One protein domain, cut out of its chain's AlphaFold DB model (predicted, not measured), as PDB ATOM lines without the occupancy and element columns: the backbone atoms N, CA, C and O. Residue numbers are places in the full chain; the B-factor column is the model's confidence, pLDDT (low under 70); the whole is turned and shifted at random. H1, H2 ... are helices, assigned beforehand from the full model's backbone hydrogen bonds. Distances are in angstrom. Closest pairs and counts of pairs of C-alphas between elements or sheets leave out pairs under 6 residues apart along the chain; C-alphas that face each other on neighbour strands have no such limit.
ATOM      1  N   ARG A  40     -31.240 -60.214  12.413       53.16
ATOM      2  CA  ARG A  40     -32.364 -59.275  12.222       53.16
ATOM      3  C   ARG A  40     -31.875 -57.853  11.909       53.16
ATOM      4  O   ARG A  40     -32.462 -57.163  11.082       53.16
ATOM      5  N   GLU A  41     -30.761 -57.473  12.518       56.06
ATOM      6  CA  GLU A  41     -30.049 -56.212  12.353       56.06
ATOM      7  C   GLU A  41     -29.534 -55.965  10.929       56.06
ATOM      8  O   GLU A  41     -29.675 -54.854  10.433       56.06
ATOM      9  N   ARG A  42     -29.005 -56.967  10.213       58.12
ATOM     10  CA  ARG A  42     -28.492 -56.788   8.837       58.12
ATOM     11  C   ARG A  42     -29.609 -56.599   7.817       58.12
ATOM     12  O   ARG A  42     -29.498 -55.725   6.962       58.12
ATOM     13  N   ILE A  43     -30.701 -57.362   7.930       59.81
ATOM     14  CA  ILE A  43     -31.887 -57.186   7.071       59.81
ATOM     15  C   ILE A  43     -32.518 -55.820   7.347       59.81
ATOM     16  O   ILE A  43     -32.828 -55.081   6.416       59.81
ATOM     17  N   PHE A  44     -32.652 -55.455   8.625       60.81
ATOM     18  CA  PHE A  44     -33.141 -54.136   9.005       60.81
ATOM     19  C   PHE A  44     -32.231 -53.036   8.456       60.81
ATOM     20  O   PHE A  44     -32.726 -52.104   7.842       60.81
ATOM     21  N   THR A  45     -30.911 -53.180   8.557       65.06
ATOM     22  CA  THR A  45     -29.945 -52.200   8.038       65.06
ATOM     23  C   THR A  45     -30.016 -52.070   6.519       65.06
ATOM     24  O   THR A  45     -29.973 -50.955   6.018       65.06
ATOM     25  N   ALA A  46     -30.173 -53.166   5.770       63.84
ATOM     26  CA  ALA A  46     -30.308 -53.117   4.312       63.84
ATOM     27  C   ALA A  46     -31.626 -52.450   3.875       63.84
ATOM     28  O   ALA A  46     -31.627 -51.589   2.994       63.84
ATOM     29  N   LEU A  47     -32.740 -52.787   4.533       63.59
ATOM     30  CA  LEU A  47     -34.042 -52.169   4.272       63.59
ATOM     31  C   LEU A  47     -34.065 -50.697   4.678       63.59
ATOM     32  O   LEU A  47     -34.553 -49.857   3.923       63.59
ATOM     33  N   MET A  48     -33.485 -50.371   5.833       61.44
ATOM     34  CA  MET A  48     -33.267 -48.995   6.253       61.44
ATOM     35  C   MET A  48     -32.400 -48.286   5.218       61.44
ATOM     36  O   MET A  48     -32.838 -47.275   4.700       61.44
ATOM     37  N   ALA A  49     -31.250 -48.823   4.811       66.38
ATOM     38  CA  ALA A  49     -30.383 -48.208   3.801       66.38
ATOM     39  C   ALA A  49     -31.118 -47.922   2.479       66.38
ATOM     40  O   ALA A  49     -30.904 -46.884   1.850       66.38
ATOM     41  N   GLN A  50     -32.027 -48.805   2.068       65.50
ATOM     42  CA  GLN A  50     -32.824 -48.627   0.857       65.50
ATOM     43  C   GLN A  50     -33.933 -47.570   1.026       65.50
ATOM     44  O   GLN A  50     -34.138 -46.761   0.119       65.50
ATOM     45  N   ALA A  51     -34.567 -47.479   2.199       65.00
ATOM     46  CA  ALA A  51     -35.460 -46.370   2.555       65.00
ATOM     47  C   ALA A  51     -34.700 -45.031   2.714       65.00
ATOM     48  O   ALA A  51     -35.157 -43.979   2.263       65.00
ATOM     49  N   TYR A  52     -33.490 -45.067   3.277       62.56
ATOM     50  CA  TYR A  52     -32.582 -43.930   3.429       62.56
ATOM     51  C   TYR A  52     -32.093 -43.405   2.073       62.56
ATOM     52  O   TYR A  52     -31.899 -42.199   1.932       62.56
ATOM     53  N   LYS A  53     -31.960 -44.255   1.041       65.31
ATOM     54  CA  LYS A  53     -31.655 -43.792  -0.326       65.31
ATOM     55  C   LYS A  53     -32.722 -42.839  -0.866       65.31
ATOM     56  O   LYS A  53     -32.366 -41.813  -1.439       65.31
ATOM     57  N   GLN A  54     -34.006 -43.138  -0.658       69.00
ATOM     58  CA  GLN A  54     -35.095 -42.233  -1.053       69.00
ATOM     59  C   GLN A  54     -35.101 -40.957  -0.200       69.00
ATOM     60  O   GLN A  54     -35.320 -39.861  -0.717       69.00
ATOM     61  N   ARG A  55     -34.767 -41.082   1.090       72.88
ATOM     62  CA  ARG A  55     -34.642 -39.946   2.009       72.88
ATOM     63  C   ARG A  55     -33.530 -38.973   1.603       72.88
ATOM     64  O   ARG A  55     -33.763 -37.772   1.629       72.88
ATOM     65  N   ASN A  56     -32.378 -39.464   1.143       80.00
ATOM     66  CA  ASN A  56     -31.269 -38.623   0.674       80.00
ATOM     67  C   ASN A  56     -31.676 -37.721  -0.510       80.00
ATOM     68  O   ASN A  56     -31.233 -36.578  -0.585       80.00
ATOM     69  N   THR A  57     -32.554 -38.176  -1.408       80.44
ATOM     70  CA  THR A  57     -33.079 -37.329  -2.497       80.44
ATOM     71  C   THR A  57     -33.928 -36.179  -1.954       80.44
ATOM     72  O   THR A  57     -33.748 -35.028  -2.352       80.44
ATOM     73  N   ILE A  58     -34.809 -36.474  -0.996       82.69
ATOM     74  CA  ILE A  58     -35.660 -35.473  -0.340       82.69
ATOM     75  C   ILE A  58     -34.802 -34.494   0.474       82.69
ATOM     76  O   ILE A  58     -34.983 -33.284   0.376       82.69
ATOM     77  N   GLU A  59     -33.822 -34.990   1.227       84.69
ATOM     78  CA  GLU A  59     -32.909 -34.167   2.027       84.69
ATOM     79  C   GLU A  59     -32.052 -33.243   1.157       84.69
ATOM     80  O   GLU A  59     -31.876 -32.076   1.502       84.69
ATOM     81  N   ARG A  60     -31.583 -33.709  -0.008       84.50
ATOM     82  CA  ARG A  60     -30.887 -32.855  -0.986       84.50
ATOM     83  C   ARG A  60     -31.797 -31.763  -1.540       84.50
ATOM     84  O   ARG A  60     -31.360 -30.619  -1.633       84.50
ATOM     85  N   CYS A  61     -33.049 -32.091  -1.861       83.81
ATOM     86  CA  CYS A  61     -34.045 -31.114  -2.304       83.81
ATOM     87  C   CYS A  61     -34.302 -30.048  -1.223       83.81
ATOM     88  O   CYS A  61     -34.208 -28.851  -1.487       83.81
ATOM     89  N   ILE A  62     -34.505 -30.467   0.029       84.06
ATOM     90  CA  ILE A  62     -34.694 -29.558   1.169       84.06
ATOM     91  C   ILE A  62     -33.444 -28.707   1.418       84.06
ATOM     92  O   ILE A  62     -33.560 -27.509   1.668       84.06
ATOM     93  N   ASN A  63     -32.242 -29.280   1.328       86.38
ATOM     94  CA  ASN A  63     -31.005 -28.509   1.452       86.38
ATOM     95  C   ASN A  63     -30.868 -27.470   0.336       86.38
ATOM     96  O   ASN A  63     -30.427 -26.354   0.604       86.38
ATOM     97  N   ARG A  64     -31.296 -27.792  -0.888       85.19
ATOM     98  CA  ARG A  64     -31.311 -26.844  -2.008       85.19
ATOM     99  C   ARG A  64     -32.345 -25.738  -1.804       85.19
ATOM    100  O   ARG A  64     -32.024 -24.581  -2.040       85.19
ATOM    101  N   LEU A  65     -33.521 -26.049  -1.256       84.50
ATOM    102  CA  LEU A  65     -34.502 -25.041  -0.824       84.50
ATOM    103  C   LEU A  65     -33.949 -24.124   0.269       84.50
ATOM    104  O   LEU A  65     -34.158 -22.916   0.231       84.50
ATOM    105  N   LYS A  66     -33.190 -24.670   1.222       83.38
ATOM    106  CA  LYS A  66     -32.559 -23.887   2.295       83.38
ATOM    107  C   LYS A  66     -31.446 -22.953   1.809       83.38
ATOM    108  O   LYS A  66     -31.129 -22.002   2.516       83.38
ATOM    109  N   GLN A  67     -30.872 -23.171   0.621       84.00
ATOM    110  CA  GLN A  67     -29.931 -22.207   0.024       84.00
ATOM    111  C   GLN A  67     -30.616 -20.875  -0.323       84.00
ATOM    112  O   GLN A  67     -29.961 -19.833  -0.369       84.00
ATOM    113  N   TRP A  68     -31.934 -20.881  -0.526       83.00
ATOM    114  CA  TRP A  68     -32.702 -19.682  -0.825       83.00
ATOM    115  C   TRP A  68     -32.942 -18.929   0.480       83.00
ATOM    116  O   TRP A  68     -33.858 -19.245   1.243       83.00
ATOM    117  N   ARG A  69     -32.103 -17.918   0.746       76.25
ATOM    118  CA  ARG A  69     -32.127 -17.137   1.996       76.25
ATOM    119  C   ARG A  69     -33.527 -16.646   2.374       76.25
ATOM    120  O   ARG A  69     -33.871 -16.738   3.547       76.25
ATOM    121  N   GLY A  70     -34.336 -16.199   1.408       75.50
ATOM    122  CA  GLY A  70     -35.708 -15.729   1.651       75.50
ATOM    123  C   GLY A  70     -36.665 -16.813   2.166       75.50
ATOM    124  O   GLY A  70     -37.489 -16.545   3.038       75.50
ATOM    125  N   ILE A  71     -36.503 -18.061   1.712       77.00
ATOM    126  CA  ILE A  71     -37.300 -19.208   2.175       77.00
ATOM    127  C   ILE A  71     -36.788 -19.689   3.537       77.00
ATOM    128  O   ILE A  71     -37.584 -19.927   4.442       77.00
ATOM    129  N   ALA A  72     -35.465 -19.783   3.706       75.31
ATOM    130  CA  ALA A  72     -34.833 -20.316   4.915       75.31
ATOM    131  C   ALA A  72     -35.093 -19.474   6.171       75.31
ATOM    132  O   ALA A  72     -35.214 -20.009   7.269       75.31
ATOM    133  N   THR A  73     -35.166 -18.157   6.012       78.06
ATOM    134  CA  THR A  73     -35.324 -17.214   7.131       78.06
ATOM    135  C   THR A  73     -36.765 -16.748   7.329       78.06
ATOM    136  O   THR A  73     -37.048 -16.088   8.325       78.06
ATOM    137  N   ARG A  74     -37.683 -17.114   6.420       78.88
ATOM    138  CA  ARG A  74     -39.107 -16.742   6.461       78.88
ATOM    139  C   ARG A  74     -39.313 -15.237   6.721       78.88
ATOM    140  O   ARG A  74     -40.102 -14.856   7.581       78.88
ATOM    141  N   TYR A  75     -38.616 -14.381   5.970       71.94
ATOM    142  CA  TYR A  75     -38.793 -12.920   6.068       71.94
ATOM    143  C   TYR A  75     -40.127 -12.418   5.495       71.94
ATOM    144  O   TYR A  75     -40.518 -11.279   5.744       71.94
ATOM    145  N   GLU A  76     -40.829 -13.256   4.735       75.81
ATOM    146  CA  GLU A  76     -42.107 -12.906   4.122       75.81
ATOM    147  C   GLU A  76     -43.177 -12.626   5.188       75.81
ATOM    148  O   GLU A  76     -43.488 -13.478   6.024       75.81
ATOM    149  N   LYS A  77     -43.783 -11.431   5.137       77.88
ATOM    150  CA  LYS A  77     -44.823 -11.005   6.094       77.88
ATOM    151  C   LYS A  77     -46.109 -11.831   6.007       77.88
ATOM    152  O   LYS A  77     -46.834 -11.924   6.994       77.88
ATOM    153  N   THR A  78     -46.386 -12.441   4.854       84.69
ATOM    154  CA  THR A  78     -47.647 -13.143   4.585       84.69
ATOM    155  C   THR A  78     -47.388 -14.585   4.167       84.69
ATOM    156  O   THR A  78     -46.517 -14.859   3.341       84.69
ATOM    157  N   ALA A  79     -48.190 -15.518   4.691       85.88
ATOM    158  CA  ALA A  79     -48.086 -16.945   4.373       85.88
ATOM    159  C   ALA A  79     -48.243 -17.239   2.869       85.88
ATOM    160  O   ALA A  79     -47.611 -18.157   2.355       85.88
ATOM    161  N   THR A  80     -49.034 -16.434   2.156       87.12
ATOM    162  CA  THR A  80     -49.238 -16.550   0.706       87.12
ATOM    163  C   THR A  80     -47.969 -16.261  -0.087       87.12
ATOM    164  O   THR A  80     -47.657 -17.004  -1.011       87.12
ATOM    165  N   ILE A  81     -47.205 -15.234   0.292       84.25
ATOM    166  CA  ILE A  81     -45.958 -14.869  -0.394       84.25
ATOM    167  C   ILE A  81     -44.880 -15.924  -0.118       84.25
ATOM    168  O   ILE A  81     -44.182 -16.350  -1.034       84.25
ATOM    169  N   HIS A  82     -44.815 -16.439   1.113       84.69
ATOM    170  CA  HIS A  82     -43.932 -17.558   1.445       84.69
ATOM    171  C   HIS A  82     -44.241 -18.814   0.613       84.69
ATOM    172  O   HIS A  82     -43.333 -19.445   0.073       84.69
ATOM    173  N   LEU A  83     -45.524 -19.152   0.474       88.00
ATOM    174  CA  LEU A  83     -45.977 -20.290  -0.319       88.00
ATOM    175  C   LEU A  83     -45.709 -20.079  -1.819       88.00
ATOM    176  O   LEU A  83     -45.215 -20.990  -2.480       88.00
ATOM    177  N   ALA A  84     -45.932 -18.872  -2.343       88.38
ATOM    178  CA  ALA A  84     -45.572 -18.516  -3.715       88.38
ATOM    179  C   ALA A  84     -44.060 -18.662  -3.969       88.38
ATOM    180  O   ALA A  84     -43.661 -19.257  -4.968       88.38
ATOM    181  N   GLY A  85     -43.216 -18.206  -3.037       87.38
ATOM    182  CA  GLY A  85     -41.764 -18.394  -3.103       87.38
ATOM    183  C   GLY A  85     -41.353 -19.870  -3.108       87.38
ATOM    184  O   GLY A  85     -40.474 -20.262  -3.876       87.38
ATOM    185  N   LEU A  86     -42.032 -20.708  -2.317       87.50
ATOM    186  CA  LEU A  86     -41.820 -22.157  -2.313       87.50
ATOM    187  C   LEU A  86     -42.193 -22.793  -3.661       87.50
ATOM    188  O   LEU A  86     -41.445 -23.626  -4.169       87.50
ATOM    189  N   HIS A  87     -43.314 -22.382  -4.262       89.19
ATOM    190  CA  HIS A  87     -43.728 -22.864  -5.582       89.19
ATOM    191  C   HIS A  87     -42.743 -22.464  -6.675       89.19
ATOM    192  O   HIS A  87     -42.362 -23.312  -7.477       89.19
ATOM    193  N   ILE A  88     -42.282 -21.212  -6.679       88.94
ATOM    194  CA  ILE A  88     -41.280 -20.736  -7.639       88.94
ATOM    195  C   ILE A  88     -39.988 -21.552  -7.497       88.94
ATOM    196  O   ILE A  88     -39.488 -22.079  -8.489       88.94
ATOM    197  N   ALA A  89     -39.482 -21.739  -6.275       87.00
ATOM    198  CA  ALA A  89     -38.286 -22.549  -6.037       87.00
ATOM    199  C   ALA A  89     -38.479 -24.026  -6.433       87.00
ATOM    200  O   ALA A  89     -37.555 -24.656  -6.953       87.00
ATOM    201  N   GLY A  90     -39.682 -24.571  -6.233       87.81
ATOM    202  CA  GLY A  90     -40.065 -25.904  -6.696       87.81
ATOM    203  C   GLY A  90     -40.041 -26.032  -8.221       87.81
ATOM    204  O   GLY A  90     -39.463 -26.986  -8.736       87.81
ATOM    205  N   ILE A  91     -40.597 -25.050  -8.940       89.31
ATOM    206  CA  ILE A  91     -40.584 -25.002 -10.411       89.31
ATOM    207  C   ILE A  91     -39.142 -24.949 -10.929       89.31
ATOM    208  O   ILE A  91     -38.785 -25.738 -11.798       89.31
ATOM    209  N   PHE A  92     -38.295 -24.094 -10.348       84.06
ATOM    210  CA  PHE A  92     -36.886 -23.988 -10.739       84.06
ATOM    211  C   PHE A  92     -36.086 -25.274 -10.505       84.06
ATOM    212  O   PHE A  92     -35.213 -25.601 -11.305       84.06
ATOM    213  N   MET A  93     -36.355 -26.012  -9.424       83.81
ATOM    214  CA  MET A  93     -35.713 -27.314  -9.199       83.81
ATOM    215  C   MET A  93     -36.234 -28.415 -10.116       83.81
ATOM    216  O   MET A  93     -35.499 -29.361 -10.365       83.81
ATOM    217  N   TRP A  94     -37.482 -28.323 -10.576       82.44
ATOM    218  CA  TRP A  94     -38.056 -29.281 -11.517       82.44
ATOM    219  C   TRP A  94     -37.579 -29.043 -12.956       82.44
ATOM    220  O   TRP A  94     -37.452 -29.990 -13.724       82.44
ATOM    221  N   SER A  95     -37.308 -27.787 -13.328       77.25
ATOM    222  CA  SER A  95     -36.823 -27.416 -14.664       77.25
ATOM    223  C   SER A  95     -35.309 -27.576 -14.873       77.25
ATOM    224  O   SER A  95     -34.838 -27.294 -15.972       77.25
ATOM    225  N   ALA A  96     -34.549 -27.932 -13.834       58.81
ATOM    226  CA  ALA A  96     -33.085 -28.037 -13.847       58.81
ATOM    227  C   ALA A  96     -32.621 -29.495 -13.887       58.81
ATOM    228  O   ALA A  96     -31.623 -29.764 -14.592       58.81
TER     229      ALA A  96
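This is residues 40 to 96 of the 96 residues of the protein "DDE family transposase" of Streptomyces sp. BK208 (UniProt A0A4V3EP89). A long helical arm, H1, ends at a small head, where the short H2 and the helix H3 make a corner with it; residues 40 to 60 stick out and make the length. The printed part has 57 residues with three named helices, in the order H1, H2, H3 along the chain, which hold 48 of them, and no named strand; the class is all helix, and the whole is extended, with a radius of gyration of the C-alphas of 16.1 A and spans of 50 by 24 by 17 A.

H1, residues 40 to 66, begins at C-alpha 40 (-32.364, -59.275, 12.222), is 36.8 A long and has a kink of 35 degrees near residue 53. H2 is residues 69 to 73, 6.0 A. H3, residues 79 to 94, is 22.5 A long and ends at C-alpha 94 (-38.056, -29.281, -11.517).

H1, with residues 65 to 66 alone, and H2 only just touch, only at the corner, with 3 pairs of C-alphas within 8 A; the closest C-alphas, Lys 66 and Ala 72, are 5.0 A apart. H2 and H3, with residues 82 to 86 alone, only just touch, also with 3 pairs; the closest C-alphas, Ile 71 and His 82, are 6.9 A apart. H1 and H3 are close but not clearly touching, the closest C-alphas, Leu 65 and Ala 89, 6.9 A apart; they run opposite ways at a steep tilt of 69 degrees, only just short of about perpendicular. Every O i to N i+4 pair is within hydrogen-bond range in H2 and H3, and 21 of 23 in H1.

The C-alphas farthest apart, Arg 40 and Lys 77, are 50.2 A apart. The printed part has no cut, and both links are tight. Residues 40 to 54 and 96 have pLDDT under 70.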